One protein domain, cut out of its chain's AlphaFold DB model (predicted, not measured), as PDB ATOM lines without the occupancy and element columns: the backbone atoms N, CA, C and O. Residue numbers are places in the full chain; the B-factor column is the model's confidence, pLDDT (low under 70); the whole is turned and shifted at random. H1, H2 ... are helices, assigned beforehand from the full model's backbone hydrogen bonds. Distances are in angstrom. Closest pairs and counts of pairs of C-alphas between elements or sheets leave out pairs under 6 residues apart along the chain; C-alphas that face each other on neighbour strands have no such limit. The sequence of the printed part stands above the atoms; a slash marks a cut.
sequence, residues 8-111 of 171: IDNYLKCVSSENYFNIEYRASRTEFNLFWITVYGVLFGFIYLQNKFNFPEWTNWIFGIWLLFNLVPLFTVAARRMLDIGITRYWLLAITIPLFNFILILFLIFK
ATOM      1  N   ILE A   8      36.135  28.015 -33.894       69.19
ATOM      2  CA  ILE A   8      36.506  28.195 -35.297       69.19
ATOM      3  C   ILE A   8      36.251  26.901 -36.064       69.19
ATOM      4  O   ILE A   8      35.580  26.941 -37.092       69.19
ATOM      5  N   ASP A   9      36.678  25.755 -35.535       70.62
ATOM      6  CA  ASP A   9      36.425  24.455 -36.165       70.62
ATOM      7  C   ASP A   9      34.931  24.144 -36.269       70.62
ATOM      8  O   ASP A   9      34.474  23.655 -37.298       70.62
ATOM      9  N   ASN A  10      34.137  24.459 -35.243       66.69
ATOM     10  CA  ASN A  10      32.692  24.217 -35.278       66.69
ATOM     11  C   ASN A  10      31.970  25.123 -36.290       66.69
ATOM     12  O   ASN A  10      31.045  24.679 -36.976       66.69
ATOM     13  N   TYR A  11      32.410  26.377 -36.421       67.00
ATOM     14  CA  TYR A  11      31.907  27.288 -37.448       67.00
ATOM     15  C   TYR A  11      32.333  26.841 -38.852       67.00
ATOM     16  O   TYR A  11      31.500  26.767 -39.754       67.00
ATOM     17  N   LEU A  12      33.604  26.472 -39.038       67.25
ATOM     18  CA  LEU A  12      34.127  25.994 -40.317       67.25
ATOM     19  C   LEU A  12      33.498  24.667 -40.732       67.25
ATOM     20  O   LEU A  12      33.169  24.514 -41.901       67.25
ATOM     21  N   LYS A  13      33.216  23.747 -39.804       67.06
ATOM     22  CA  LYS A  13      32.417  22.543 -40.086       67.06
ATOM     23  C   LYS A  13      31.030  22.884 -40.615       67.06
ATOM     24  O   LYS A  13      30.504  22.126 -41.427       67.06
ATOM     25  N   CYS A  14      30.459  24.010 -40.180       61.25
ATOM     26  CA  CYS A  14      29.173  24.488 -40.665       61.25
ATOM     27  C   CYS A  14      29.238  25.309 -41.962       61.25
ATOM     28  O   CYS A  14      28.226  25.483 -42.624       61.25
ATOM     29  N   VAL A  15      30.387  25.860 -42.328       60.78
ATOM     30  CA  VAL A  15      30.531  26.670 -43.553       60.78
ATOM     31  C   VAL A  15      31.170  25.865 -44.685       60.78
ATOM     32  O   VAL A  15      30.935  26.148 -45.858       60.78
ATOM     33  N   SER A  16      31.942  24.837 -44.337       61.03
ATOM     34  CA  SER A  16      32.596  23.909 -45.251       61.03
ATOM     35  C   SER A  16      31.583  23.241 -46.181       61.03
ATOM     36  O   SER A  16      30.585  22.645 -45.753       61.03
ATOM     37  N   SER A  17      31.875  23.321 -47.479       51.03
ATOM     38  CA  SER A  17      31.077  22.731 -48.550       51.03
ATOM     39  C   SER A  17      30.942  21.209 -48.431       51.03
ATOM     40  O   SER A  17      29.949  20.659 -48.905       51.03
ATOM     41  N   GLU A  18      31.877  20.537 -47.753       52.06
ATOM     42  CA  GLU A  18      31.875  19.080 -47.568       52.06
ATOM     43  C   GLU A  18      30.735  18.584 -46.667       52.06
ATOM     44  O   GLU A  18      30.309  17.441 -46.806       52.06
ATOM     45  N   ASN A  19      30.178  19.445 -45.804       53.03
ATOM     46  CA  ASN A  19      29.156  19.062 -44.820       53.03
ATOM     47  C   ASN A  19      27.752  19.612 -45.117       53.03
ATOM     48  O   ASN A  19      26.763  19.017 -44.689       53.03
ATOM     49  N   TYR A  20      27.641  20.738 -45.833       53.66
ATOM     50  CA  TYR A  20      26.343  21.365 -46.135       53.66
ATOM     51  C   TYR A  20      25.781  21.025 -47.513       53.66
ATOM     52  O   TYR A  20      24.561  20.980 -47.671       53.66
ATOM     53  N   PHE A  21      26.632  20.754 -48.504       53.12
ATOM     54  CA  PHE A  21      26.164  20.213 -49.786       53.12
ATOM     55  C   PHE A  21      26.024  18.691 -49.740       53.12
ATOM     56  O   PHE A  21      25.270  18.121 -50.530       53.12
ATOM     57  N   ASN A  22      26.698  18.035 -48.790       58.97
ATOM     58  CA  ASN A  22      26.600  16.601 -48.605       58.97
ATOM     59  C   ASN A  22      25.448  16.251 -47.652       58.97
ATOM     60  O   ASN A  22      25.462  16.551 -46.456       58.97
ATOM     61  N   ILE A  23      24.404  15.625 -48.197       56.94
ATOM     62  CA  ILE A  23      23.146  15.369 -47.480       56.94
ATOM     63  C   ILE A  23      23.329  14.321 -46.368       56.94
ATOM     64  O   ILE A  23      22.514  14.286 -45.447       56.94
ATOM     65  N   GLU A  24      24.414  13.552 -46.396       56.25
ATOM     66  CA  GLU A  24      24.693  12.469 -45.451       56.25
ATOM     67  C   GLU A  24      25.218  12.951 -44.087       56.25
ATOM     68  O   GLU A  24      24.926  12.326 -43.068       56.25
ATOM     69  N   TYR A  25      25.926  14.086 -44.019       60.47
ATOM     70  CA  TYR A  25      26.489  14.575 -42.755       60.47
ATOM     71  C   TYR A  25      25.486  15.408 -41.938       60.47
ATOM     72  O   TYR A  25      24.873  16.364 -42.430       60.47
ATOM     73  N   ARG A  26      25.329  15.070 -40.651       63.16
ATOM     74  CA  ARG A  26      24.369  15.699 -39.729       63.16
ATOM     75  C   ARG A  26      25.061  16.732 -38.839       63.16
ATOM     76  O   ARG A  26      25.683  16.361 -37.852       63.16
ATOM     77  N   ALA A  27      24.868  18.018 -39.134       64.31
ATOM     78  CA  ALA A  27      25.239  19.078 -38.198       64.31
ATOM     79  C   ALA A  27      24.426  18.947 -36.896       64.31
ATOM     80  O   ALA A  27      23.201  18.761 -36.919       64.31
ATOM     81  N   SER A  28      25.108  19.041 -35.758       71.12
ATOM     82  CA  SER A  28      24.493  19.034 -34.432       71.12
ATOM     83  C   SER A  28      23.630  20.284 -34.214       71.12
ATOM     84  O   SER A  28      23.886  21.359 -34.761       71.12
ATOM     85  N   ARG A  29      22.620  20.186 -33.336       71.75
ATOM     86  CA  ARG A  29      21.831  21.350 -32.891       71.75
ATOM     87  C   ARG A  29      22.725  22.446 -32.299       71.75
ATOM     88  O   ARG A  29      22.429  23.624 -32.473       71.75
ATOM     89  N   THR A  30      23.796  22.068 -31.604       71.25
ATOM     90  CA  THR A  30      24.746  23.017 -31.008       71.25
ATOM     91  C   THR A  30      25.550  23.749 -32.075       71.25
ATOM     92  O   THR A  30      25.667  24.967 -32.004       71.25
ATOM     93  N   GLU A  31      26.025  23.036 -33.093       72.62
ATOM     94  CA  GLU A  31      26.778  23.596 -34.219       72.62
ATOM     95  C   GLU A  31      25.918  24.563 -35.045       72.62
ATOM     96  O   GLU A  31      26.333  25.687 -35.320       72.62
ATOM     97  N   PHE A  32      24.674  24.179 -35.350       79.19
ATOM     98  CA  PHE A  32      23.733  25.046 -36.065       79.19
ATOM     99  C   PHE A  32      23.388  26.313 -35.273       79.19
ATOM    100  O   PHE A  32      23.360  27.411 -35.826       79.19
ATOM    101  N   ASN A  33      23.147  26.183 -33.964       80.81
ATOM    102  CA  ASN A  33      22.899  27.344 -33.112       80.81
ATOM    103  C   ASN A  33      24.127  28.264 -33.048       80.81
ATOM    104  O   ASN A  33      23.971  29.481 -33.107       80.81
ATOM    105  N   LEU A  34      25.333  27.695 -32.960       80.94
ATOM    106  CA  LEU A  34      26.581  28.455 -32.941       80.94
ATOM    107  C   LEU A  34      26.779  29.237 -34.243       80.94
ATOM    108  O   LEU A  34      27.108  30.418 -34.199       80.94
ATOM    109  N   PHE A  35      26.498  28.609 -35.386       83.50
ATOM    110  CA  PHE A  35      26.517  29.264 -36.692       83.50
ATOM    111  C   PHE A  35      25.609  30.503 -36.726       83.50
ATOM    112  O   PHE A  35      26.066  31.590 -37.078       83.50
ATOM    113  N   TRP A  36      24.351  30.381 -36.287       85.38
ATOM    114  CA  TRP A  36      23.424  31.519 -36.268       85.38
ATOM    115  C   TRP A  36      23.833  32.617 -35.295       85.38
ATOM    116  O   TRP A  36      23.690  33.793 -35.625       85.38
ATOM    117  N   ILE A  37      24.379  32.263 -34.131       88.44
ATOM    118  CA  ILE A  37      24.931  33.246 -33.191       88.44
ATOM    119  C   ILE A  37      26.041  34.060 -33.870       88.44
ATOM    120  O   ILE A  37      26.041  35.286 -33.760       88.44
ATOM    121  N   THR A  38      26.932  33.414 -34.626       86.38
ATOM    122  CA  THR A  38      27.986  34.104 -35.384       86.38
ATOM    123  C   THR A  38      27.408  35.019 -36.462       86.38
ATOM    124  O   THR A  38      27.802  36.182 -36.548       86.38
ATOM    125  N   VAL A  39      26.441  34.536 -37.248       88.81
ATOM    126  CA  VAL A  39      25.787  35.332 -38.302       88.81
ATOM    127  C   VAL A  39      25.103  36.566 -37.708       88.81
ATOM    128  O   VAL A  39      25.308  37.678 -38.195       88.81
ATOM    129  N   TYR A  40      24.343  36.408 -36.622       91.94
ATOM    130  CA  TYR A  40      23.704  37.539 -35.948       91.94
ATOM    131  C   TYR A  40      24.724  38.491 -35.321       91.94
ATOM    132  O   TYR A  40      24.552  39.703 -35.420       91.94
ATOM    133  N   GLY A  41      25.805  37.975 -34.733       93.69
ATOM    134  CA  GLY A  41      26.890  38.793 -34.189       93.69
ATOM    135  C   GLY A  41      27.534  39.689 -35.249       93.69
ATOM    136  O   GLY A  41      27.678  40.892 -35.031       93.69
ATOM    137  N   VAL A  42      27.847  39.133 -36.424       92.19
ATOM    138  CA  VAL A  42      28.371  39.903 -37.567       92.19
ATOM    139  C   VAL A  42      27.343  40.920 -38.063       92.19
ATOM    140  O   VAL A  42      27.706  42.057 -38.355       92.19
ATOM    141  N   LEU A  43      26.058  40.556 -38.100       93.56
ATOM    142  CA  LEU A  43      24.984  41.441 -38.547       93.56
ATOM    143  C   LEU A  43      24.796  42.648 -37.622       93.56
ATOM    144  O   LEU A  43      24.795  43.786 -38.089       93.56
ATOM    145  N   PHE A  44      24.708  42.425 -36.310       94.44
ATOM    146  CA  PHE A  44      24.637  43.515 -35.336       94.44
ATOM    147  C   PHE A  44      25.917  44.355 -35.322       94.44
ATOM    148  O   PHE A  44      25.838  45.581 -35.233       94.44
ATOM    149  N   GLY A  45      27.085  43.720 -35.463       93.69
ATOM    150  CA  GLY A  45      28.368  44.408 -35.578       93.69
ATOM    151  C   GLY A  45      28.427  45.334 -36.793       93.69
ATOM    152  O   GLY A  45      28.803  46.496 -36.655       93.69
ATOM    153  N   PHE A  46      27.994  44.858 -37.963       92.75
ATOM    154  CA  PHE A  46      27.949  45.659 -39.187       92.75
ATOM    155  C   PHE A  46      26.990  46.849 -39.057       92.75
ATOM    156  O   PHE A  46      27.391  47.974 -39.341       92.75
ATOM    157  N   ILE A  47      25.774  46.638 -38.535       91.81
ATOM    158  CA  ILE A  47      24.803  47.724 -38.297       91.81
ATOM    159  C   ILE A  47      25.375  48.771 -37.333       91.81
ATOM    160  O   ILE A  47      25.269  49.974 -37.576       91.81
ATOM    161  N   TYR A  48      26.005  48.334 -36.240       94.38
ATOM    162  CA  TYR A  48      26.638  49.242 -35.284       94.38
ATOM    163  C   TYR A  48      27.756  50.065 -35.936       94.38
ATOM    164  O   TYR A  48      27.813  51.286 -35.764       94.38
ATOM    165  N   LEU A  49      28.628  49.408 -36.706       92.81
ATOM    166  CA  LEU A  49      29.715  50.066 -37.423       92.81
ATOM    167  C   LEU A  49      29.178  51.053 -38.461       92.81
ATOM    168  O   LEU A  49      29.702  52.155 -38.542       92.81
ATOM    169  N   GLN A  50      28.115  50.713 -39.183       90.56
ATOM    170  CA  GLN A  50      27.478  51.594 -40.160       90.56
ATOM    171  C   GLN A  50      26.828  52.833 -39.547       90.56
ATOM    172  O   GLN A  50      26.868  53.910 -40.133       90.56
ATOM    173  N   ASN A  51      26.278  52.710 -38.343       89.81
ATOM    174  CA  ASN A  51      25.740  53.863 -37.626       89.81
ATOM    175  C   ASN A  51      26.846  54.772 -37.071       89.81
ATOM    176  O   ASN A  51      26.637  55.973 -36.910       89.81
ATOM    177  N   LYS A  52      28.017  54.209 -36.747       93.56
ATOM    178  CA  LYS A  52      29.147  54.949 -36.166       93.56
ATOM    179  C   LYS A  52      30.081  55.545 -37.220       93.56
ATOM    180  O   LYS A  52      30.662  56.604 -37.000       93.56
ATOM    181  N   PHE A  53      30.235  54.857 -38.342       88.88
ATOM    182  CA  PHE A  53      31.094  55.219 -39.455       88.88
ATOM    183  C   PHE A  53      30.241  55.297 -40.715       88.88
ATOM    184  O   PHE A  53      29.524  54.357 -41.045       88.88
ATOM    185  N   ASN A  54      30.340  56.406 -41.445       88.00
ATOM    186  CA  ASN A  54      29.549  56.621 -42.651       88.00
ATOM    187  C   ASN A  54      30.138  55.827 -43.834       88.00
ATOM    188  O   ASN A  54      30.853  56.380 -44.674       88.00
ATOM    189  N   PHE A  55      29.921  54.507 -43.850       89.62
ATOM    190  CA  PHE A  55      30.430  53.641 -44.910       89.62
ATOM    191  C   PHE A  55      29.773  53.961 -46.261       89.62
ATOM    192  O   PHE A  55      28.593  54.310 -46.313       89.62
ATOM    193  N   PRO A  56      30.504  53.786 -47.374       92.56
ATOM    194  CA  PRO A  56      29.941  53.935 -48.709       92.56
ATOM    195  C   PRO A  56      28.754  52.996 -48.968       92.56
ATOM    196  O   PRO A  56      28.768  51.842 -48.538       92.56
ATOM    197  N   GLU A  57      27.786  53.429 -49.778       88.88
ATOM    198  CA  GLU A  57      26.576  52.643 -50.079       88.88
ATOM    199  C   GLU A  57      26.860  51.273 -50.715       88.88
ATOM    200  O   GLU A  57      26.110  50.322 -50.493       88.88
ATOM    201  N   TRP A  58      27.961  51.124 -51.464       90.00
ATOM    202  CA  TRP A  58      28.335  49.842 -52.078       90.00
ATOM    203  C   TRP A  58      28.599  48.734 -51.045       90.00
ATOM    204  O   TRP A  58      28.420  47.554 -51.347       90.00
ATOM    205  N   THR A  59      28.951  49.096 -49.806       89.50
ATOM    206  CA  THR A  59      29.159  48.128 -48.716       89.50
ATOM    207  C   THR A  59      27.871  47.392 -48.336       89.50
ATOM    208  O   THR A  59      27.926  46.207 -48.008       89.50
ATOM    209  N   ASN A  60      26.705  48.031 -48.494       89.94
ATOM    210  CA  ASN A  60      25.401  47.403 -48.256       89.94
ATOM    211  C   ASN A  60      25.137  46.250 -49.221       89.94
ATOM    212  O   ASN A  60      24.560  45.236 -48.835       89.94
ATOM    213  N   TRP A  61      25.575  46.382 -50.473       91.94
ATOM    214  CA  TRP A  61      25.399  45.343 -51.484       91.94
ATOM    215  C   TRP A  61      26.234  44.106 -51.165       91.94
ATOM    216  O   TRP A  61      25.728  42.989 -51.230       91.94
ATOM    217  N   ILE A  62      27.485  44.302 -50.744       91.69
ATOM    218  CA  ILE A  62      28.362  43.202 -50.321       91.69
ATOM    219  C   ILE A  62      27.792  42.506 -49.090       91.69
ATOM    220  O   ILE A  62      27.720  41.277 -49.056       91.69
ATOM    221  N   PHE A  63      27.340  43.283 -48.106       91.06
ATOM    222  CA  PHE A  63      26.706  42.733 -46.916       91.06
ATOM    223  C   PHE A  63      25.419  41.963 -47.257       91.06
ATOM    224  O   PHE A  63      25.185  40.878 -46.727       91.06
ATOM    225  N   GLY A  64      24.627  42.462 -48.210       90.56
ATOM    226  CA  GLY A  64      23.456  41.766 -48.740       90.56
ATOM    227  C   GLY A  64      23.803  40.423 -49.388       90.56
ATOM    228  O   GLY A  64      23.162  39.418 -49.088       90.56
ATOM    229  N   ILE A  65      24.853  40.369 -50.216       91.00
ATOM    230  CA  ILE A  65      25.337  39.116 -50.824       91.00
ATOM    231  C   ILE A  65      25.797  38.128 -49.745       91.00
ATOM    232  O   ILE A  65      25.438  36.950 -49.791       91.00
ATOM    233  N   TRP A  66      26.547  38.604 -48.747       90.69
ATOM    234  CA  TRP A  66      26.969  37.781 -47.612       90.69
ATOM    235  C   TRP A  66      25.766  37.208 -46.848       90.69
ATOM    236  O   TRP A  66      25.746  36.020 -46.523       90.69
ATOM    237  N   LEU A  67      24.726  38.009 -46.611       89.00
ATOM    238  CA  LEU A  67      23.515  37.563 -45.925       89.00
ATOM    239  C   LEU A  67      22.781  36.479 -46.726       89.00
ATOM    240  O   LEU A  67      22.390  35.462 -46.156       89.00
ATOM    241  N   LEU A  68      22.663  36.647 -48.048       87.56
ATOM    242  CA  LEU A  68      22.061  35.646 -48.937       87.56
ATOM    243  C   LEU A  68      22.810  34.309 -48.899       87.56
ATOM    244  O   LEU A  68      22.172  33.258 -48.848       87.56
ATOM    245  N   PHE A  69      24.144  34.334 -48.872       86.25
ATOM    246  CA  PHE A  69      24.946  33.113 -48.766       86.25
ATOM    247  C   PHE A  69      24.652  32.345 -47.466       86.25
ATOM    248  O   PHE A  69      24.484  31.127 -47.482       86.25
ATOM    249  N   ASN A  70      24.486  33.056 -46.346       86.75
ATOM    250  CA  ASN A  70      24.178  32.450 -45.047       86.75
ATOM    251  C   ASN A  70      22.739  31.904 -44.931       86.75
ATOM    252  O   ASN A  70      22.445  31.165 -43.992       86.75
ATOM    253  N   LEU A  71      21.842  32.203 -45.881       84.12
ATOM    254  CA  LEU A  71      20.511  31.582 -45.935       84.12
ATOM    255  C   LEU A  71      20.550  30.138 -46.452       84.12
ATOM    256  O   LEU A  71      19.645  29.363 -46.143       84.12
ATOM    257  N   VAL A  72      21.578  29.753 -47.214       82.75
ATOM    258  CA  VAL A  72      21.686  28.408 -47.804       82.75
ATOM    259  C   VAL A  72      21.625  27.308 -46.729       82.75
ATOM    260  O   VAL A  72      20.776  26.421 -46.855       82.75
ATOM    261  N   PRO A  73      22.395  27.389 -45.622       79.38
ATOM    262  CA  PRO A  73      22.264  26.483 -44.482       79.38
ATOM    263  C   PRO A  73      20.841  26.282 -43.951       79.38
ATOM    264  O   PRO A  73      20.455  25.162 -43.603       79.38
ATOM    265  N   LEU A  74      20.039  27.351 -43.911       79.06
ATOM    266  CA  LEU A  74      18.658  27.298 -43.432       79.06
ATOM    267  C   LEU A  74      17.796  26.403 -44.323       79.06
ATOM    268  O   LEU A  74      17.070  25.534 -43.831       79.06
ATOM    269  N   PHE A  75      17.898  26.609 -45.637       79.62
ATOM    270  CA  PHE A  75      17.141  25.852 -46.627       79.62
ATOM    271  C   PHE A  75      17.563  24.385 -46.655       79.62
ATOM    272  O   PHE A  75      16.695  23.513 -46.705       79.62
ATOM    273  N   THR A  76      18.862  24.097 -46.544       77.25
ATOM    274  CA  THR A  76      19.374  22.721 -46.492       77.25
ATOM    275  C   THR A  76      18.814  21.955 -45.290       77.25
ATOM    276  O   THR A  76      18.318  20.838 -45.445       77.25
ATOM    277  N   VAL A  77      18.825  22.554 -44.092       76.88
ATOM    278  CA  VAL A  77      18.281  21.911 -42.882       76.88
ATOM    279  C   VAL A  77      16.767  21.723 -42.981       76.88
ATOM    280  O   VAL A  77      16.256  20.665 -42.610       76.88
ATOM    281  N   ALA A  78      16.038  22.711 -43.508       77.69
ATOM    282  CA  ALA A  78      14.598  22.597 -43.722       77.69
ATOM    283  C   ALA A  78      14.256  21.472 -44.718       77.69
ATOM    284  O   ALA A  78      13.377  20.653 -44.444       77.69
ATOM    285  N   ALA A  79      14.998  21.376 -45.826       76.62
ATOM    286  CA  ALA A  79      14.836  20.319 -46.821       76.62
ATOM    287  C   ALA A  79      15.127  18.931 -46.236       76.62
ATOM    288  O   ALA A  79      14.399  17.980 -46.523       76.62
ATOM    289  N   ARG A  80      16.150  18.814 -45.380       76.19
ATOM    290  CA  ARG A  80      16.479  17.559 -44.691       76.19
ATOM    291  C   ARG A  80      15.387  17.139 -43.708       76.19
ATOM    292  O   ARG A  80      14.982  15.988 -43.720       76.19
ATOM    293  N   ARG A  81      14.837  18.067 -42.919       77.62
ATOM    294  CA  ARG A  81      13.716  17.753 -42.013       77.62
ATOM    295  C   ARG A  81      12.484  17.248 -42.761       77.62
ATOM    296  O   ARG A  81      11.796  16.373 -42.257       77.62
ATOM    297  N   MET A  82      12.214  17.772 -43.957       77.19
ATOM    298  CA  MET A  82      11.129  17.250 -44.795       77.19
ATOM    299  C   MET A  82      11.412  15.820 -45.270       77.19
ATOM    300  O   MET A  82      10.510  14.986 -45.219       77.19
ATOM    301  N   LEU A  83      12.659  15.520 -45.657       77.38
ATOM    302  CA  LEU A  83      13.072  14.156 -46.005       77.38
ATOM    303  C   LEU A  83      12.924  13.178 -44.838       77.38
ATOM    304  O   LEU A  83      12.425  12.079 -45.052       77.38
ATOM    305  N   ASP A  84      13.304  13.582 -43.623       79.25
ATOM    306  CA  ASP A  84      13.188  12.742 -42.420       79.25
ATOM    307  C   ASP A  84      11.719  12.382 -42.104       79.25
ATOM    308  O   ASP A  84      11.445  11.336 -41.522       79.25
ATOM    309  N   ILE A  85      10.760  13.221 -42.518       81.75
ATOM    310  CA  ILE A  85       9.307  12.999 -42.369       81.75
ATOM    311  C   ILE A  85       8.743  12.150 -43.534       81.75
ATOM    312  O   ILE A  85       7.561  11.810 -43.558       81.75
ATOM    313  N   GLY A  86       9.576  11.773 -44.513       79.69
ATOM    314  CA  GLY A  86       9.169  11.022 -45.706       79.69
ATOM    315  C   GLY A  86       8.534  11.888 -46.800       79.69
ATOM    316  O   GLY A  86       7.922  11.364 -47.730       79.69
ATOM    317  N   ILE A  87       8.667  13.214 -46.706       77.75
ATOM    318  CA  ILE A  87       8.086  14.174 -47.648       77.75
ATOM    319  C   ILE A  87       9.138  14.585 -48.685       77.75
ATOM    320  O   ILE A  87      10.320  14.777 -48.389       77.75
ATOM    321  N   THR A  88       8.715  14.751 -49.939       80.12
ATOM    322  CA  THR A  88       9.603  15.192 -51.019       80.12
ATOM    323  C   THR A  88       9.999  16.665 -50.861       80.12
ATOM    324  O   THR A  88       9.197  17.537 -50.534       80.12
ATOM    325  N   ARG A  89      11.266  16.978 -51.155       73.31
ATOM    326  CA  ARG A  89      11.858  18.323 -50.991       73.31
ATOM    327  C   ARG A  89      11.203  19.407 -51.853       73.31
ATOM    328  O   ARG A  89      11.324  20.590 -51.552       73.31
ATOM    329  N   TYR A  90      10.492  19.015 -52.910       75.25
ATOM    330  CA  TYR A  90       9.794  19.935 -53.812       75.25
ATOM    331  C   TYR A  90       8.668  20.715 -53.126       75.25
ATOM    332  O   TYR A  90       8.329  21.804 -53.582       75.25
ATOM    333  N   TRP A  91       8.154  20.233 -51.990       77.19
ATOM    334  CA  TRP A  91       7.197  20.982 -51.173       77.19
ATOM    335  C   TRP A  91       7.771  22.294 -50.628       77.19
ATOM    336  O   TRP A  91       7.041  23.271 -50.491       77.19
ATOM    337  N   LEU A  92       9.085  22.362 -50.399       77.38
ATOM    338  CA  LEU A  92       9.751  23.593 -49.978       77.38
ATOM    339  C   LEU A  92       9.673  24.663 -51.073       77.38
ATOM    340  O   LEU A  92       9.336  25.803 -50.778       77.38
ATOM    341  N   LEU A  93       9.885  24.279 -52.336       74.88
ATOM    342  CA  LEU A  93       9.696  25.161 -53.494       74.88
ATOM    343  C   LEU A  93       8.219  25.525 -53.693       74.88
ATOM    344  O   LEU A  93       7.892  26.684 -53.941       74.88
ATOM    345  N   ALA A  94       7.319  24.553 -53.533       79.69
ATOM    346  CA  ALA A  94       5.882  24.763 -53.684       79.69
ATOM    347  C   ALA A  94       5.309  25.762 -52.665       79.69
ATOM    348  O   ALA A  94       4.326  26.426 -52.971       79.69
ATOM    349  N   ILE A  95       5.919  25.895 -51.480       80.88
ATOM    350  CA  ILE A  95       5.534  26.878 -50.454       80.88
ATOM    351  C   ILE A  95       6.266  28.214 -50.661       80.88
ATOM    352  O   ILE A  95       5.659  29.277 -50.525       80.88
ATOM    353  N   THR A  96       7.557  28.204 -51.009       81.00
ATOM    354  CA  THR A  96       8.336  29.448 -51.141       81.00
ATOM    355  C   THR A  96       7.923  30.286 -52.347       81.00
ATOM    356  O   THR A  96       7.872  31.509 -52.228       81.00
ATOM    357  N   ILE A  97       7.572  29.663 -53.477       85.06
ATOM    358  CA  ILE A  97       7.125  30.364 -54.693       85.06
ATOM    359  C   ILE A  97       5.872  31.227 -54.439       85.06
ATOM    360  O   ILE A  97       5.921  32.430 -54.715       85.06
ATOM    361  N   PRO A  98       4.758  30.697 -53.892       86.69
ATOM    362  CA  PRO A  98       3.573  31.505 -53.627       86.69
ATOM    363  C   PRO A  98       3.798  32.533 -52.517       86.69
ATOM    364  O   PRO A  98       3.275  33.637 -52.631       86.69
ATOM    365  N   LEU A  99       4.603  32.233 -51.487       84.81
ATOM    366  CA  LEU A  99       4.946  33.216 -50.449       84.81
ATOM    367  C   LEU A  99       5.738  34.396 -51.019       84.81
ATOM    368  O   LEU A  99       5.421  35.549 -50.730       84.81
ATOM    369  N   PHE A 100       6.733  34.124 -51.861       87.06
ATOM    370  CA  PHE A 100       7.506  35.165 -52.531       87.06
ATOM    371  C   PHE A 100       6.619  36.010 -53.451       87.06
ATOM    372  O   PHE A 100       6.666  37.239 -53.401       87.06
ATOM    373  N   ASN A 101       5.751  35.364 -54.234       81.75
ATOM    374  CA  ASN A 101       4.794  36.058 -55.094       81.75
ATOM    375  C   ASN A 101       3.789  36.899 -54.287       81.75
ATOM    376  O   ASN A 101       3.461  38.014 -54.676       81.75
ATOM    377  N   PHE A 102       3.338  36.407 -53.132       89.38
ATOM    378  CA  PHE A 102       2.462  37.152 -52.230       89.38
ATOM    379  C   PHE A 102       3.153  38.405 -51.675       89.38
ATOM    380  O   PHE A 102       2.574  39.489 -51.713       89.38
ATOM    381  N   ILE A 103       4.413  38.292 -51.240       88.19
ATOM    382  CA  ILE A 103       5.225  39.437 -50.795       88.19
ATOM    383  C   ILE A 103       5.414  40.449 -51.934       88.19
ATOM    384  O   ILE A 103       5.279  41.655 -51.713       88.19
ATOM    385  N   LEU A 104       5.667  39.980 -53.158       86.44
ATOM    386  CA  LEU A 104       5.772  40.835 -54.341       86.44
ATOM    387  C   LEU A 104       4.459  41.585 -54.612       86.44
ATOM    388  O   LEU A 104       4.477  42.790 -54.848       86.44
ATOM    389  N   ILE A 105       3.318  40.895 -54.538       86.50
ATOM    390  CA  ILE A 105       1.994  41.505 -54.706       86.50
ATOM    391  C   ILE A 105       1.746  42.561 -53.627       86.50
ATOM    392  O   ILE A 105       1.317  43.667 -53.954       86.50
ATOM    393  N   LEU A 106       2.063  42.271 -52.362       86.81
ATOM    394  CA  LEU A 106       1.960  43.256 -51.284       86.81
ATOM    395  C   LEU A 106       2.817  44.490 -51.584       86.81
ATOM    396  O   LEU A 106       2.313  45.609 -51.533       86.81
ATOM    397  N   PHE A 107       4.078  44.304 -51.981       84.88
ATOM    398  CA  PHE A 107       4.956  45.409 -52.367       84.88
ATOM    399  C   PHE A 107       4.370  46.260 -53.508       84.88
ATOM    400  O   PHE A 107       4.473  47.487 -53.484       84.88
ATOM    401  N   LEU A 108       3.721  45.633 -54.492       80.31
ATOM    402  CA  LEU A 108       3.069  46.340 -55.596       80.31
ATOM    403  C   LEU A 108       1.833  47.128 -55.147       80.31
ATOM    404  O   LEU A 108       1.641  48.251 -55.611       80.31
ATOM    405  N   ILE A 109       1.027  46.577 -54.235       81.81
ATOM    406  CA  ILE A 109      -0.159  47.246 -53.675       81.81
ATOM    407  C   ILE A 109       0.246  48.458 -52.831       81.81
ATOM    408  O   ILE A 109      -0.394  49.505 -52.902       81.81
ATOM    409  N   PHE A 110       1.322  48.336 -52.053       77.88
ATOM    410  CA  PHE A 110       1.808  49.400 -51.176       77.88
ATOM    411  C   PHE A 110       2.606  50.492 -51.896       77.88
ATOM    412  O   PHE A 110       3.043  51.441 -51.239       77.88
ATOM    413  N   LYS A 111       2.776  50.434 -53.227       70.88
ATOM    414  CA  LYS A 111       3.302  51.591 -53.958       70.88
ATOM    415  C   LYS A 111       2.361  52.779 -53.724       70.88
ATOM    416  O   LYS A 111       1.196  52.699 -54.117       70.88
TER     417      LYS A 111
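AT A GLANCE: This is residues 8 to 111 of the 171 residues of an uncharacterized protein of Polaribacter sp. SA4-10 (UniProt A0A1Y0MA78). What shape? Three long helices make a flat zigzag: H3 runs alongside H4, H5 opens from H4 in a V. Built how? 104 residues are printed, with five named helices: all helix. It is loose, radius of gyration of the C-alphas 17.1 A, spans 49 by 44 by 18 A.

IN THESE COORDINATES: Which is longest? H4, residues 58 to 84, runs 41.2 A from C-alpha 58 at (28.335, 49.842, -52.078). The others? H3, residues 29 to 52, runs 34.5 A; H5, residues 90 to 109, runs 29.1 A to (-0.159, 47.246, -53.675). H1 is residues 8 to 15, H2 17 to 20.

HOW THE PARTS SIT: Beside H4? H3 is close but not clearly touching, opposite ways at 18 degrees, closest C-alphas 39 and 70, 7.5 A. Beside H3? H1 touches it, closest C-alphas 11 and 35, 5.8 A. Every O i to N i+4 pair in H1 and H3 is within hydrogen-bond range.

THE WHOLE: Any cut? The printed part has none. Low pLDDT? Residues 8 and 10 to 27 are under 70.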